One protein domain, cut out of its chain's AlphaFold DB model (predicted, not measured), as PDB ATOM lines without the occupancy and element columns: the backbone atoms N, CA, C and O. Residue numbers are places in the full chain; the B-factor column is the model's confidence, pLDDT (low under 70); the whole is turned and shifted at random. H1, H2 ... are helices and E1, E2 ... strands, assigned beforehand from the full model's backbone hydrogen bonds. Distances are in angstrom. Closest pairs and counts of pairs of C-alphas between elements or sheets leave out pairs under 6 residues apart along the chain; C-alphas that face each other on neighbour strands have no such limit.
ATOM      1  N   PRO A  37      -3.823  -3.344  42.481       65.31
ATOM      2  CA  PRO A  37      -4.567  -4.254  41.619       65.31
ATOM      3  C   PRO A  37      -4.037  -5.695  41.609       65.31
ATOM      4  O   PRO A  37      -4.823  -6.595  41.343       65.31
ATOM      5  N   SER A  38      -2.746  -5.932  41.892       70.00
ATOM      6  CA  SER A  38      -2.208  -7.297  42.038       70.00
ATOM      7  C   SER A  38      -2.714  -8.036  43.273       70.00
ATOM      8  O   SER A  38      -2.662  -9.264  43.322       70.00
ATOM      9  N   ASP A  39      -3.172  -7.293  44.275       69.44
ATOM     10  CA  ASP A  39      -3.639  -7.838  45.542       69.44
ATOM     11  C   ASP A  39      -5.135  -8.150  45.491       69.44
ATOM     12  O   ASP A  39      -5.638  -8.809  46.388       69.44
ATOM     13  N   ILE A  40      -5.858  -7.698  44.463       70.38
ATOM     14  CA  ILE A  40      -7.297  -7.924  44.322       70.38
ATOM     15  C   ILE A  40      -7.527  -9.207  43.524       70.38
ATOM     16  O   ILE A  40      -7.045  -9.343  42.399       70.38
ATOM     17  N   ILE A  41      -8.298 -10.130  44.097       72.12
ATOM     18  CA  ILE A  41      -8.668 -11.387  43.444       72.12
ATOM     19  C   ILE A  41      -9.930 -11.167  42.601       72.12
ATOM     20  O   ILE A  41     -10.869 -10.492  43.038       72.12
ATOM     21  N   ASP A  42      -9.959 -11.730  41.390       71.44
ATOM     22  CA  ASP A  42     -11.169 -11.739  40.571       71.44
ATOM     23  C   ASP A  42     -12.252 -12.594  41.241       71.44
ATOM     24  O   ASP A  42     -12.064 -13.783  41.490       71.44
ATOM     25  N   VAL A  43     -13.381 -11.966  41.575       67.06
ATOM     26  CA  VAL A  43     -14.440 -12.606  42.364       67.06
ATOM     27  C   VAL A  43     -15.096 -13.769  41.613       67.06
ATOM     28  O   VAL A  43     -15.231 -14.815  42.236       67.06
ATOM     29  N   PRO A  44     -15.484 -13.657  40.325       66.19
ATOM     30  CA  PRO A  44     -16.005 -14.800  39.577       66.19
ATOM     31  C   PRO A  44     -15.042 -15.987  39.541       66.19
ATOM     32  O   PRO A  44     -15.449 -17.095  39.868       66.19
ATOM     33  N   GLU A  45     -13.765 -15.755  39.225       70.75
ATOM     34  CA  GLU A  45     -12.766 -16.829  39.194       70.75
ATOM     35  C   GLU A  45     -12.565 -17.470  40.575       70.75
ATOM     36  O   GLU A  45     -12.507 -18.692  40.694       70.75
ATOM     37  N   PHE A  46     -12.514 -16.668  41.643       73.94
ATOM     38  CA  PHE A  46     -12.414 -17.191  43.005       73.94
ATOM     39  C   PHE A  46     -13.657 -17.979  43.422       73.94
ATOM     40  O   PHE A  46     -13.530 -19.029  44.050       73.94
ATOM     41  N   VAL A  47     -14.846 -17.488  43.058       73.94
ATOM     42  CA  VAL A  47     -16.121 -18.177  43.275       73.94
ATOM     43  C   VAL A  47     -16.110 -19.542  42.608       73.94
ATOM     44  O   VAL A  47     -16.332 -20.531  43.296       73.94
ATOM     45  N   ASP A  48     -15.762 -19.625  41.328       72.94
ATOM     46  CA  ASP A  48     -15.710 -20.904  40.614       72.94
ATOM     47  C   ASP A  48     -14.796 -21.921  41.322       72.94
ATOM     48  O   ASP A  48     -15.161 -23.088  41.468       72.94
ATOM     49  N   ILE A  49     -13.643 -21.468  41.828       78.25
ATOM     50  CA  ILE A  49     -12.691 -22.317  42.553       78.25
ATOM     51  C   ILE A  49     -13.264 -22.784  43.897       78.25
ATOM     52  O   ILE A  49     -13.225 -23.980  44.195       78.25
ATOM     53  N   PHE A  50     -13.772 -21.876  44.741       80.25
ATOM     54  CA  PHE A  50     -14.238 -22.298  46.064       80.25
ATOM     55  C   PHE A  50     -15.539 -23.088  46.008       80.25
ATOM     56  O   PHE A  50     -15.763 -23.912  46.889       80.25
ATOM     57  N   LEU A  51     -16.394 -22.867  45.008       81.38
ATOM     58  CA  LEU A  51     -17.617 -23.650  44.844       81.38
ATOM     59  C   LEU A  51     -17.315 -25.113  44.545       81.38
ATOM     60  O   LEU A  51     -17.970 -25.984  45.115       81.38
ATOM     61  N   GLU A  52     -16.322 -25.390  43.699       81.50
ATOM     62  CA  GLU A  52     -15.909 -26.765  43.412       81.50
ATOM     63  C   GLU A  52     -15.452 -27.473  44.698       81.50
ATOM     64  O   GLU A  52     -15.929 -28.566  45.009       81.50
ATOM     65  N   GLU A  53     -14.617 -26.812  45.500       86.38
ATOM     66  CA  GLU A  53     -14.136 -27.343  46.782       86.38
ATOM     67  C   GLU A  53     -15.269 -27.500  47.816       86.38
ATOM     68  O   GLU A  53     -15.386 -28.533  48.480       86.38
ATOM     69  N   LEU A  54     -16.156 -26.507  47.924       84.38
ATOM     70  CA  LEU A  54     -17.305 -26.536  48.833       84.38
ATOM     71  C   LEU A  54     -18.259 -27.681  48.489       84.38
ATOM     72  O   LEU A  54     -18.796 -28.333  49.386       84.38
ATOM     73  N   MET A  55     -18.454 -27.949  47.199       82.19
ATOM     74  CA  MET A  55     -19.272 -29.058  46.733       82.19
ATOM     75  C   MET A  55     -18.638 -30.410  47.063       82.19
ATOM     76  O   MET A  55     -19.345 -31.292  47.544       82.19
ATOM     77  N   ILE A  56     -17.329 -30.578  46.846       86.50
ATOM     78  CA  ILE A  56     -16.619 -31.817  47.205       86.50
ATOM     79  C   ILE A  56     -16.840 -32.124  48.690       86.50
ATOM     80  O   ILE A  56     -17.272 -33.219  49.046       86.50
ATOM     81  N   GLN A  57     -16.639 -31.135  49.561       86.44
ATOM     82  CA  GLN A  57     -16.817 -31.316  51.003       86.44
ATOM     83  C   GLN A  57     -18.278 -31.540  51.417       86.44
ATOM     84  O   GLN A  57     -18.548 -32.275  52.373       86.44
ATOM     85  N   PHE A  58     -19.229 -30.937  50.702       84.81
ATOM     86  CA  PHE A  58     -20.654 -31.206  50.885       84.81
ATOM     87  C   PHE A  58     -21.011 -32.655  50.523       84.81
ATOM     88  O   PHE A  58     -21.686 -33.332  51.296       84.81
ATOM     89  N   GLU A  59     -20.532 -33.161  49.383       84.25
ATOM     90  CA  GLU A  59     -20.767 -34.544  48.950       84.25
ATOM     91  C   GLU A  59     -20.084 -35.576  49.863       84.25
ATOM     92  O   GLU A  59     -20.587 -36.693  50.024       84.25
ATOM     93  N   GLU A  60     -18.970 -35.201  50.494       89.12
ATOM     94  CA  GLU A  60     -18.252 -36.027  51.467       89.12
ATOM     95  C   GLU A  60     -18.855 -36.000  52.889       89.12
ATOM     96  O   GLU A  60     -18.408 -36.772  53.740       89.12
ATOM     97  N   ASP A  61     -19.887 -35.183  53.146       83.69
ATOM     98  CA  ASP A  61     -20.548 -35.025  54.458       83.69
ATOM     99  C   ASP A  61     -19.567 -34.592  55.573       83.69
ATOM    100  O   ASP A  61     -19.625 -35.071  56.710       83.69
ATOM    101  N   VAL A  62     -18.622 -33.696  55.242       87.25
ATOM    102  CA  VAL A  62     -17.574 -33.209  56.168       87.25
ATOM    103  C   VAL A  62     -17.723 -31.741  56.586       87.25
ATOM    104  O   VAL A  62     -16.976 -31.277  57.449       87.25
ATOM    105  N   LEU A  63     -18.695 -31.012  56.027       85.75
ATOM    106  CA  LEU A  63     -18.989 -29.627  56.412       85.75
ATOM    107  C   LEU A  63     -19.530 -29.526  57.849       85.75
ATOM    108  O   LEU A  63     -20.102 -30.469  58.403       85.75
ATOM    109  N   SER A  64     -19.394 -28.343  58.460       85.75
ATOM    110  CA  SER A  64     -20.058 -28.078  59.740       85.75
ATOM    111  C   SER A  64     -21.585 -28.215  59.579       85.75
ATOM    112  O   SER A  64     -22.125 -27.873  58.524       85.75
ATOM    113  N   PRO A  65     -22.330 -28.643  60.618       84.94
ATOM    114  CA  PRO A  65     -23.787 -28.744  60.527       84.94
ATOM    115  C   PRO A  65     -24.496 -27.429  60.170       84.94
ATOM    116  O   PRO A  65     -25.581 -27.458  59.596       84.94
ATOM    117  N   ALA A  66     -23.928 -26.274  60.540       78.81
ATOM    118  CA  ALA A  66     -24.535 -24.983  60.227       78.81
ATOM    119  C   ALA A  66     -24.282 -24.581  58.768       78.81
ATOM    120  O   ALA A  66     -25.196 -24.068  58.120       78.81
ATOM    121  N   LEU A  67     -23.082 -24.859  58.248       79.69
ATOM    122  CA  LEU A  67     -22.748 -24.633  56.847       79.69
ATOM    123  C   LEU A  67     -23.536 -25.584  55.932       79.69
ATOM    124  O   LEU A  67     -24.153 -25.132  54.973       79.69
ATOM    125  N   ASP A  68     -23.640 -26.866  56.289       83.25
ATOM    126  CA  ASP A  68     -24.478 -27.846  55.584       83.25
ATOM    127  C   ASP A  68     -25.951 -27.398  55.489       83.25
ATOM    128  O   ASP A  68     -26.555 -27.412  54.414       83.25
ATOM    129  N   ALA A  69     -26.530 -26.929  56.601       82.38
ATOM    130  CA  ALA A  69     -27.903 -26.431  56.623       82.38
ATOM    131  C   ALA A  69     -28.092 -25.164  55.769       82.38
ATOM    132  O   ALA A  69     -29.140 -25.001  55.140       82.38
ATOM    133  N   LEU A  70     -27.094 -24.275  55.743       77.06
ATOM    134  CA  LEU A  70     -27.113 -23.073  54.912       77.06
ATOM    135  C   LEU A  70     -27.131 -23.445  53.428       77.06
ATOM    136  O   LEU A  70     -28.024 -23.005  52.707       77.06
ATOM    137  N   ILE A  71     -26.195 -24.293  52.994       78.31
ATOM    138  CA  ILE A  71     -26.074 -24.748  51.605       78.31
ATOM    139  C   ILE A  71     -27.349 -25.459  51.148       78.31
ATOM    140  O   ILE A  71     -27.888 -25.125  50.094       78.31
ATOM    141  N   LYS A  72     -27.913 -26.348  51.975       79.31
ATOM    142  CA  LYS A  72     -29.215 -26.980  51.700       79.31
ATOM    143  C   LYS A  72     -30.339 -25.957  51.530       79.31
ATOM    144  O   LYS A  72     -31.163 -26.113  50.638       79.31
ATOM    145  N   GLY A  73     -30.345 -24.880  52.316       77.56
ATOM    146  CA  GLY A  73     -31.306 -23.787  52.152       77.56
ATOM    147  C   GLY A  73     -31.194 -23.069  50.801       77.56
ATOM    148  O   GLY A  73     -32.218 -22.734  50.206       77.56
ATOM    149  N   TYR A  74     -29.977 -22.860  50.290       72.44
ATOM    150  CA  TYR A  74     -29.761 -22.289  48.953       72.44
ATOM    151  C   TYR A  74     -30.177 -23.256  47.838       72.44
ATOM    152  O   TYR A  74     -30.852 -22.832  46.897       72.44
ATOM    153  N   LEU A  75     -29.861 -24.548  47.976       73.56
ATOM    154  CA  LEU A  75     -30.316 -25.590  47.048       73.56
ATOM    155  C   LEU A  75     -31.848 -25.648  46.985       73.56
ATOM    156  O   LEU A  75     -32.414 -25.604  45.896       73.56
ATOM    157  N   ASP A  76     -32.529 -25.630  48.135       73.19
ATOM    158  CA  ASP A  76     -33.993 -25.601  48.203       73.19
ATOM    159  C   ASP A  76     -34.572 -24.365  47.483       73.19
ATOM    160  O   ASP A  76     -35.592 -24.455  46.793       73.19
ATOM    161  N   ILE A  77     -33.956 -23.184  47.632       68.50
ATOM    162  CA  ILE A  77     -34.396 -21.954  46.946       68.50
ATOM    163  C   ILE A  77     -34.228 -22.089  45.431       68.50
ATOM    164  O   ILE A  77     -35.144 -21.718  44.687       68.50
ATOM    165  N   ALA A  78     -33.095 -22.622  44.974       65.69
ATOM    166  CA  ALA A  78     -32.841 -22.851  43.561       65.69
ATOM    167  C   ALA A  78     -33.851 -23.854  42.992       65.69
ATOM    168  O   ALA A  78     -34.591 -23.511  42.072       65.69
ATOM    169  N   GLU A  79     -34.005 -25.032  43.598       66.94
ATOM    170  CA  GLU A  79     -34.983 -26.038  43.169       66.94
ATOM    171  C   GLU A  79     -36.409 -25.464  43.068       66.94
ATOM    172  O   GLU A  79     -37.115 -25.695  42.081       66.94
ATOM    173  N   ASN A  80     -36.826 -24.645  44.040       64.94
ATOM    174  CA  ASN A  80     -38.137 -23.990  44.021       64.94
ATOM    175  C   ASN A  80     -38.260 -22.891  42.951       64.94
ATOM    176  O   ASN A  80     -39.350 -22.677  42.416       64.94
ATOM    177  N   SER A  81     -37.165 -22.202  42.625       59.38
ATOM    178  CA  SER A  81     -37.115 -21.179  41.572       59.38
ATOM    179  C   SER A  81     -37.138 -21.803  40.170       59.38
ATOM    180  O   SER A  81     -37.770 -21.263  39.260       59.38
ATOM    181  N   TRP A  82     -36.537 -22.986  40.016       59.38
ATOM    182  CA  TRP A  82     -36.502 -23.782  38.783       59.38
ATOM    183  C   TRP A  82     -37.740 -24.671  38.577       59.38
ATOM    184  O   TRP A  82     -37.981 -25.173  37.473       59.38
ATOM    185  N   GLY A  83     -38.570 -24.826  39.610       45.25
ATOM    186  CA  GLY A  83     -39.699 -25.753  39.688       45.25
ATOM    187  C   GLY A  83     -40.891 -25.509  38.753       45.25
ATOM    188  O   GLY A  83     -42.009 -25.867  39.122       45.25
ATOM    189  N   LEU A  90     -31.899 -31.556  36.863       59.62
ATOM    190  CA  LEU A  90     -30.554 -31.011  36.930       59.62
ATOM    191  C   LEU A  90     -29.776 -31.843  37.942       59.62
ATOM    192  O   LEU A  90     -30.336 -32.319  38.936       59.62
ATOM    193  N   SER A  91     -28.498 -32.078  37.665       68.69
ATOM    194  CA  SER A  91     -27.660 -32.747  38.650       68.69
ATOM    195  C   SER A  91     -27.531 -31.856  39.890       68.69
ATOM    196  O   SER A  91     -27.605 -30.631  39.783       68.69
ATOM    197  N   THR A  92     -27.332 -32.447  41.074       65.88
ATOM    198  CA  THR A  92     -27.064 -31.685  42.309       65.88
ATOM    199  C   THR A  92     -25.920 -30.690  42.109       65.88
ATOM    200  O   THR A  92     -25.998 -29.577  42.612       65.88
ATOM    201  N   HIS A  93     -24.920 -31.061  41.304       66.88
ATOM    202  CA  HIS A  93     -23.839 -30.192  40.849       66.88
ATOM    203  C   HIS A  93     -24.354 -28.947  40.110       66.88
ATOM    204  O   HIS A  93     -24.031 -27.834  40.506       66.88
ATOM    205  N   ASP A  94     -25.194 -29.105  39.082       65.94
ATOM    206  CA  ASP A  94     -25.710 -27.967  38.305       65.94
ATOM    207  C   ASP A  94     -26.575 -27.031  39.165       65.94
ATOM    208  O   ASP A  94     -26.487 -25.814  39.040       65.94
ATOM    209  N   VAL A  95     -27.391 -27.594  40.067       66.06
ATOM    210  CA  VAL A  95     -28.211 -26.807  41.004       66.06
ATOM    211  C   VAL A  95     -27.331 -26.076  42.015       66.06
ATOM    212  O   VAL A  95     -27.603 -24.922  42.324       66.06
ATOM    213  N   PHE A  96     -26.273 -26.718  42.513       68.94
ATOM    214  CA  PHE A  96     -25.316 -26.118  43.440       68.94
ATOM    215  C   PHE A  96     -24.555 -24.960  42.794       68.94
ATOM    216  O   PHE A  96     -24.516 -23.866  43.356       68.94
ATOM    217  N   MET A  97     -24.010 -25.184  41.596       68.75
ATOM    218  CA  MET A  97     -23.253 -24.174  40.860       68.75
ATOM    219  C   MET A  97     -24.129 -22.988  40.454       68.75
ATOM    220  O   MET A  97     -23.651 -21.865  40.498       68.75
ATOM    221  N   ASP A  98     -25.404 -23.203  40.111       66.50
ATOM    222  CA  ASP A  98     -26.339 -22.119  39.783       66.50
ATOM    223  C   ASP A  98     -26.835 -21.377  41.038       66.50
ATOM    224  O   ASP A  98     -26.853 -20.148  41.073       66.50
ATOM    225  N   ALA A  99     -27.177 -22.102  42.112       64.44
ATOM    226  CA  ALA A  99     -27.630 -21.515  43.378       64.44
ATOM    227  C   ALA A  99     -26.582 -20.592  44.007       64.44
ATOM    228  O   ALA A  99     -26.922 -19.614  44.679       64.44
ATOM    229  N   LEU A 100     -25.315 -20.941  43.805       68.06
ATOM    230  CA  LEU A 100     -24.169 -20.283  44.403       68.06
ATOM    231  C   LEU A 100     -23.284 -19.616  43.350       68.06
ATOM    232  O   LEU A 100     -22.143 -19.300  43.657       68.06
ATOM    233  N   ASP A 101     -23.788 -19.369  42.139       67.00
ATOM    234  CA  ASP A 101     -23.001 -18.699  41.108       67.00
ATOM    235  C   ASP A 101     -22.582 -17.288  41.558       67.00
ATOM    236  O   ASP A 101     -23.148 -16.683  42.480       67.00
ATOM    237  N   ALA A 102     -21.570 -16.728  40.893       58.78
ATOM    238  CA  ALA A 102     -21.050 -15.413  41.250       58.78
ATOM    239  C   ALA A 102     -22.145 -14.330  41.249       58.78
ATOM    240  O   ALA A 102     -22.085 -13.393  42.043       58.78
ATOM    241  N   ILE A 103     -23.183 -14.447  40.415       58.47
ATOM    242  CA  ILE A 103     -24.285 -13.478  40.347       58.47
ATOM    243  C   ILE A 103     -25.215 -13.611  41.566       58.47
ATOM    244  O   ILE A 103     -25.602 -12.607  42.171       58.47
ATOM    245  N   ASN A 104     -25.558 -14.827  41.976       56.62
ATOM    246  CA  ASN A 104     -26.428 -15.100  43.112       56.62
ATOM    247  C   ASN A 104     -25.722 -14.818  44.434       56.62
ATOM    248  O   ASN A 104     -26.321 -14.196  45.314       56.62
ATOM    249  N   LEU A 105     -24.444 -15.172  44.567       59.47
ATOM    250  CA  LEU A 105     -23.648 -14.852  45.753       59.47
ATOM    251  C   LEU A 105     -23.419 -13.355  45.930       59.47
ATOM    252  O   LEU A 105     -23.394 -12.858  47.055       59.47
ATOM    253  N   THR A 106     -23.251 -12.625  44.830       53.59
ATOM    254  CA  THR A 106     -23.057 -11.170  44.884       53.59
ATOM    255  C   THR A 106     -24.351 -10.410  45.156       53.59
ATOM    256  O   THR A 106     -24.309  -9.285  45.652       53.59
ATOM    257  N   THR A 107     -25.510 -11.015  44.886       51.81
ATOM    258  CA  THR A 107     -26.825 -10.407  45.136       51.81
ATOM    259  C   THR A 107     -27.508 -10.893  46.417       51.81
ATOM    260  O   THR A 107     -28.457 -10.251  46.871       51.81
ATOM    261  N   ASN A 108     -26.999 -11.957  47.052       55.12
ATOM    262  CA  ASN A 108     -27.519 -12.524  48.298       55.12
ATOM    263  C   ASN A 108     -26.420 -12.607  49.378       55.12
ATOM    264  O   ASN A 108     -25.790 -13.655  49.535       55.12
ATOM    265  N   PRO A 109     -26.218 -11.546  50.186       54.91
ATOM    266  CA  PRO A 109     -25.106 -11.451  51.142       54.91
ATOM    267  C   PRO A 109     -25.156 -12.466  52.296       54.91
ATOM    268  O   PRO A 109     -24.177 -12.608  53.019       54.91
ATOM    269  N   GLY A 110     -26.258 -13.209  52.458       60.12
ATOM    270  CA  GLY A 110     -26.467 -14.127  53.585       60.12
ATOM    271  C   GLY A 110     -25.407 -15.223  53.743       60.12
ATOM    272  O   GLY A 110     -25.214 -15.706  54.856       60.12
ATOM    273  N   LEU A 111     -24.702 -15.588  52.667       63.88
ATOM    274  CA  LEU A 111     -23.558 -16.502  52.719       63.88
ATOM    275  C   LEU A 111     -22.310 -15.830  53.293       63.88
ATOM    276  O   LEU A 111     -21.700 -16.367  54.210       63.88
ATOM    277  N   TRP A 112     -21.983 -14.627  52.830       66.50
ATOM    278  CA  TRP A 112     -20.835 -13.850  53.311       66.50
ATOM    279  C   TRP A 112     -21.007 -13.346  54.750       66.50
ATOM    280  O   TRP A 112     -20.020 -13.102  55.441       66.50
ATOM    281  N   ASP A 113     -22.250 -13.235  55.222       65.31
ATOM    282  CA  ASP A 113     -22.576 -12.914  56.614       65.31
ATOM    283  C   ASP A 113     -22.485 -14.136  57.555       65.31
ATOM    284  O   ASP A 113     -22.570 -13.990  58.779       65.31
ATOM    285  N   ASN A 114     -22.328 -15.353  57.017       68.12
ATOM    286  CA  ASN A 114     -22.241 -16.576  57.808       68.12
ATOM    287  C   ASN A 114     -20.804 -16.822  58.294       68.12
ATOM    288  O   ASN A 114     -19.886 -17.026  57.505       68.12
ATOM    289  N   THR A 115     -20.610 -16.843  59.615       71.31
ATOM    290  CA  THR A 115     -19.281 -17.023  60.216       71.31
ATOM    291  C   THR A 115     -18.646 -18.369  59.866       71.31
ATOM    292  O   THR A 115     -17.479 -18.373  59.497       71.31
ATOM    293  N   ASP A 116     -19.397 -19.475  59.894       73.38
ATOM    294  CA  ASP A 116     -18.877 -20.807  59.544       73.38
ATOM    295  C   ASP A 116     -18.422 -20.875  58.079       73.38
ATOM    296  O   ASP A 116     -17.434 -21.533  57.771       73.38
ATOM    297  N   PHE A 117     -19.115 -20.185  57.170       78.12
ATOM    298  CA  PHE A 117     -18.709 -20.094  55.766       78.12
ATOM    299  C   PHE A 117     -17.400 -19.315  55.602       78.12
ATOM    300  O   PHE A 117     -16.500 -19.755  54.894       78.12
ATOM    301  N   ILE A 118     -17.266 -18.177  56.286       75.19
ATOM    302  CA  ILE A 118     -16.041 -17.370  56.246       75.19
ATOM    303  C   ILE A 118     -14.864 -18.113  56.894       75.19
ATOM    304  O   ILE A 118     -13.762 -18.092  56.350       75.19
ATOM    305  N   GLU A 119     -15.085 -18.793  58.021       77.12
ATOM    306  CA  GLU A 119     -14.083 -19.661  58.653       77.12
ATOM    307  C   GLU A 119     -13.671 -20.799  57.713       77.12
ATOM    308  O   GLU A 119     -12.479 -21.010  57.505       77.12
ATOM    309  N   TRP A 120     -14.635 -21.452  57.056       85.75
ATOM    310  CA  TRP A 120     -14.361 -22.487  56.062       85.75
ATOM    311  C   TRP A 120     -13.513 -21.969  54.896       85.75
ATOM    312  O   TRP A 120     -12.570 -22.643  54.482       85.75
ATOM    313  N   ILE A 121     -13.796 -20.765  54.387       81.75
ATOM    314  CA  ILE A 121     -12.971 -20.152  53.343       81.75
ATOM    315  C   ILE A 121     -11.525 -19.981  53.841       81.75
ATOM    316  O   ILE A 121     -10.596 -20.363  53.134       81.75
ATOM    317  N   TYR A 122     -11.318 -19.462  55.053       79.44
ATOM    318  CA  TYR A 122      -9.968 -19.289  55.604       79.44
ATOM    319  C   TYR A 122      -9.238 -20.610  55.880       79.44
ATOM    320  O   TYR A 122      -8.013 -20.647  55.793       79.44
ATOM    321  N   ASP A 123      -9.964 -21.683  56.191       82.31
ATOM    322  CA  ASP A 123      -9.380 -23.005  56.434       82.31
ATOM    323  C   ASP A 123      -8.942 -23.715  55.139       82.31
ATOM    324  O   ASP A 123      -8.057 -24.573  55.181       82.31
ATOM    325  N   ASN A 124      -9.549 -23.377  53.994       83.50
ATOM    326  CA  ASN A 124      -9.303 -24.048  52.710       83.50
ATOM    327  C   ASN A 124      -8.486 -23.217  51.717       83.50
ATOM    328  O   ASN A 124      -7.872 -23.772  50.804       83.50
ATOM    329  N   PHE A 125      -8.449 -21.898  51.894       81.69
ATOM    330  CA  PHE A 125      -7.742 -20.984  51.010       81.69
ATOM    331  C   PHE A 125      -6.715 -20.190  51.809       81.69
ATOM    332  O   PHE A 125      -7.039 -19.271  52.560       81.69
ATOM    333  N   ASP A 126      -5.445 -20.543  51.618       76.31
ATOM    334  CA  ASP A 126      -4.332 -19.814  52.214       76.31
ATOM    335  C   ASP A 126      -4.154 -18.442  51.550       76.31
ATOM    336  O   ASP A 126      -4.341 -18.276  50.344       76.31
ATOM    337  N   ASN A 127      -3.647 -17.480  52.323       74.38
ATOM    338  CA  ASN A 127      -3.243 -16.154  51.849       74.38
ATOM    339  C   ASN A 127      -4.372 -15.359  51.179       74.38
ATOM    340  O   ASN A 127      -4.120 -14.651  50.204       74.38
ATOM    341  N   ILE A 128      -5.600 -15.451  51.679       73.75
ATOM    342  CA  ILE A 128      -6.684 -14.569  51.247       73.75
ATOM    343  C   ILE A 128      -7.255 -13.782  52.421       73.75
ATOM    344  O   ILE A 128      -7.142 -14.182  53.578       73.75
ATOM    345  N   PHE A 129      -7.883 -12.650  52.124       69.81
ATOM    346  CA  PHE A 129      -8.589 -11.828  53.094       69.81
ATOM    347  C   PHE A 129      -9.894 -11.310  52.503       69.81
ATOM    348  O   PHE A 129      -9.902 -10.737  51.414       69.81
ATOM    349  N   ILE A 130     -10.996 -11.476  53.235       69.69
ATOM    350  CA  ILE A 130     -12.308 -10.970  52.826       69.69
ATOM    351  C   ILE A 130     -12.619  -9.710  53.631       69.69
ATOM    352  O   ILE A 130     -12.780  -9.750  54.850       69.69
ATOM    353  N   VAL A 131     -12.730  -8.580  52.938       62.72
ATOM    354  CA  VAL A 131     -13.163  -7.303  53.512       62.72
ATOM    355  C   VAL A 131     -14.628  -7.093  53.171       62.72
ATOM    356  O   VAL A 131     -14.964  -6.814  52.021       62.72
ATOM    357  N   THR A 132     -15.507  -7.182  54.165       56.97
ATOM    358  CA  THR A 132     -16.902  -6.767  54.002       56.97
ATOM    359  C   THR A 132     -17.011  -5.242  54.047       56.97
ATOM    360  O   THR A 132     -16.283  -4.545  54.755       56.97
ATOM    361  N   THR A 133     -17.912  -4.705  53.239       52.66
ATOM    362  CA  THR A 133     -18.187  -3.277  53.086       52.66
ATOM    363  C   THR A 133     -19.693  -3.060  53.155       52.66
ATOM    364  O   THR A 133     -20.470  -3.990  52.951       52.66
ATOM    365  N   ASP A 134     -20.125  -1.815  53.345       45.44
ATOM    366  CA  ASP A 134     -21.552  -1.460  53.374       45.44
ATOM    367  C   ASP A 134     -22.299  -1.765  52.053       45.44
ATOM    368  O   ASP A 134     -23.518  -1.608  51.979       45.44
ATOM    369  N   ILE A 135     -21.581  -2.169  50.996       48.72
ATOM    370  CA  ILE A 135     -22.103  -2.410  49.644       48.72
ATOM    371  C   ILE A 135     -21.790  -3.812  49.088       48.72
ATOM    372  O   ILE A 135     -22.142  -4.079  47.942       48.72
ATOM    373  N   GLY A 136     -21.126  -4.688  49.852       54.84
ATOM    374  CA  GLY A 136     -20.670  -6.002  49.377       54.84
ATOM    375  C   GLY A 136     -19.366  -6.443  50.043       54.84
ATOM    376  O   GLY A 136     -19.094  -6.063  51.178       54.84
ATOM    377  N   PHE A 137     -18.527  -7.200  49.341       61.34
ATOM    378  CA  PHE A 137     -17.237  -7.680  49.846       61.34
ATOM    379  C   PHE A 137     -16.126  -7.523  48.801       61.34
ATOM    380  O   PHE A 137     -16.388  -7.379  47.607       61.34
ATOM    381  N   ILE A 138     -14.878  -7.537  49.267       64.38
ATOM    382  CA  ILE A 138     -13.665  -7.545  48.447       64.38
ATOM    383  C   ILE A 138     -12.809  -8.711  48.917       64.38
ATOM    384  O   ILE A 138     -12.631  -8.884  50.123       64.38
ATOM    385  N   ILE A 139     -12.264  -9.472  47.973       72.12
ATOM    386  CA  ILE A 139     -11.331 -10.559  48.258       72.12
ATOM    387  C   ILE A 139      -9.943 -10.111  47.830       72.12
ATOM    388  O   ILE A 139      -9.732  -9.655  46.704       72.12
ATOM    389  N   LEU A 140      -9.014 -10.199  48.769       69.56
ATOM    390  CA  LEU A 140      -7.637  -9.785  48.603       69.56
ATOM    391  C   LEU A 140      -6.728 -10.996  48.772       69.56
ATOM    392  O   LEU A 140      -7.021 -11.860  49.593       69.56
ATOM    393  N   ASN A 141      -5.605 -11.026  48.063       69.12
ATOM    394  CA  ASN A 141      -4.459 -11.808  48.502       69.12
ATOM    395  C   ASN A 141      -3.964 -11.237  49.840       69.12
ATOM    396  O   ASN A 141      -4.093 -10.037  50.103       69.12
ATOM    397  N   GLU A 142      -3.386 -12.083  50.691       60.94
ATOM    398  CA  GLU A 142      -2.722 -11.629  51.905       60.94
ATOM    399  C   GLU A 142      -1.696 -10.563  51.506       60.94
ATOM    400  O   GLU A 142      -0.847 -10.819  50.643       60.94
TER     401      GLU A 142
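This is residues 37 to 83 and 90 to 142 of the 146 residues of an uncharacterized protein of Chloroflexi bacterium (UniProt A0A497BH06). Short and long helices make an elongated body in which H3 is set crosswise on H2 and H4 crosswise on the first part of H1, and a two-stranded hairpin, E1 and E2, makes one end. H2 and H3 are crossed at the other end, and H1, H4 and H5 lie between, with H4 set across the first part of H1. The printed part has 100 residues, in the order H1 H2 H3 H4 H5 E1 E2; the sheet E1 - E2 is antiparallel and the class is mostly helix. The whole is compact, with a radius of gyration of the C-alphas of 13.4 A, and only just elongated, spanning 41 by 27 by 21 A.

E1, residues 128 to 133, and E2, residues 136 to 141, are a hairpin of antiparallel strands at 157 degrees. N 129 and O 140 are within hydrogen-bond range at 2.8 A, as are N 133 and O 136 at 2.7 A. The closest C-alphas of E1 and H5, residues 115 to 124, are those of Ile 128 and Tyr 122, 7.2 A apart. H1, residues 43 to 59, is close to H5 but not clearly touching, about perpendicular at 85 degrees; their closest C-alphas, those of Phe 50 and Ile 121, are 7.7 A apart. With residues 43 to 48 alone, H1 touches H4, residues 102 to 107, about perpendicular at 84 degrees; the closest C-alphas, of Pro 44 and Ala 102, are 5.4 A apart. With residues 51 to 55 alone, H1 only just touches H3, residues 92 to 99, with 3 pairs of C-alphas within 8 A, the closest being Leu 51 and Met 97 at 6.9 A. H2, residues 65 to 82, touches H3 with residues 74 to 79 alone, about perpendicular at 82 degrees; the closest C-alphas, of Ala 78 and Ala 99, are 5.4 A apart. H2 and H5 touch only at their ends, and only just, with 3 pairs of C-alphas within 8 A; the closest are Leu 67 and Asp 116 at 6.1 A. H2 is apart from E1 and E2. In H1, H2, H3, H4 and H5 every O i to N i+4 pair is within hydrogen-bond range.

H1 begins at C-alpha 43, (-14.440, -12.606, 42.364), and is 23.8 A long from first to last C-alpha. H2 is 25.7 A long and ends at C-alpha 82, (-36.502, -23.782, 38.783). H3 has 8 residues and H4 has 6. H5 is 14.3 A long, E1 16.2 A and E2 17.2 A, with C-alpha 141 at (-4.459, -11.808, 48.502).

The two C-alphas farthest apart, of Ser 38 and Gly 83, are 41.9 A apart. Residues 84 to 89 are not printed; C-alphas 83 and 90 are 10.9 A apart across this cut, in the link from H2 to H3. Of the links printed whole, H4 to H5 is short and the others are tight. The mean pLDDT of the printed part is 70.8, and 49 residues are under 70, among them residues 90 to 114 and 129 to 138.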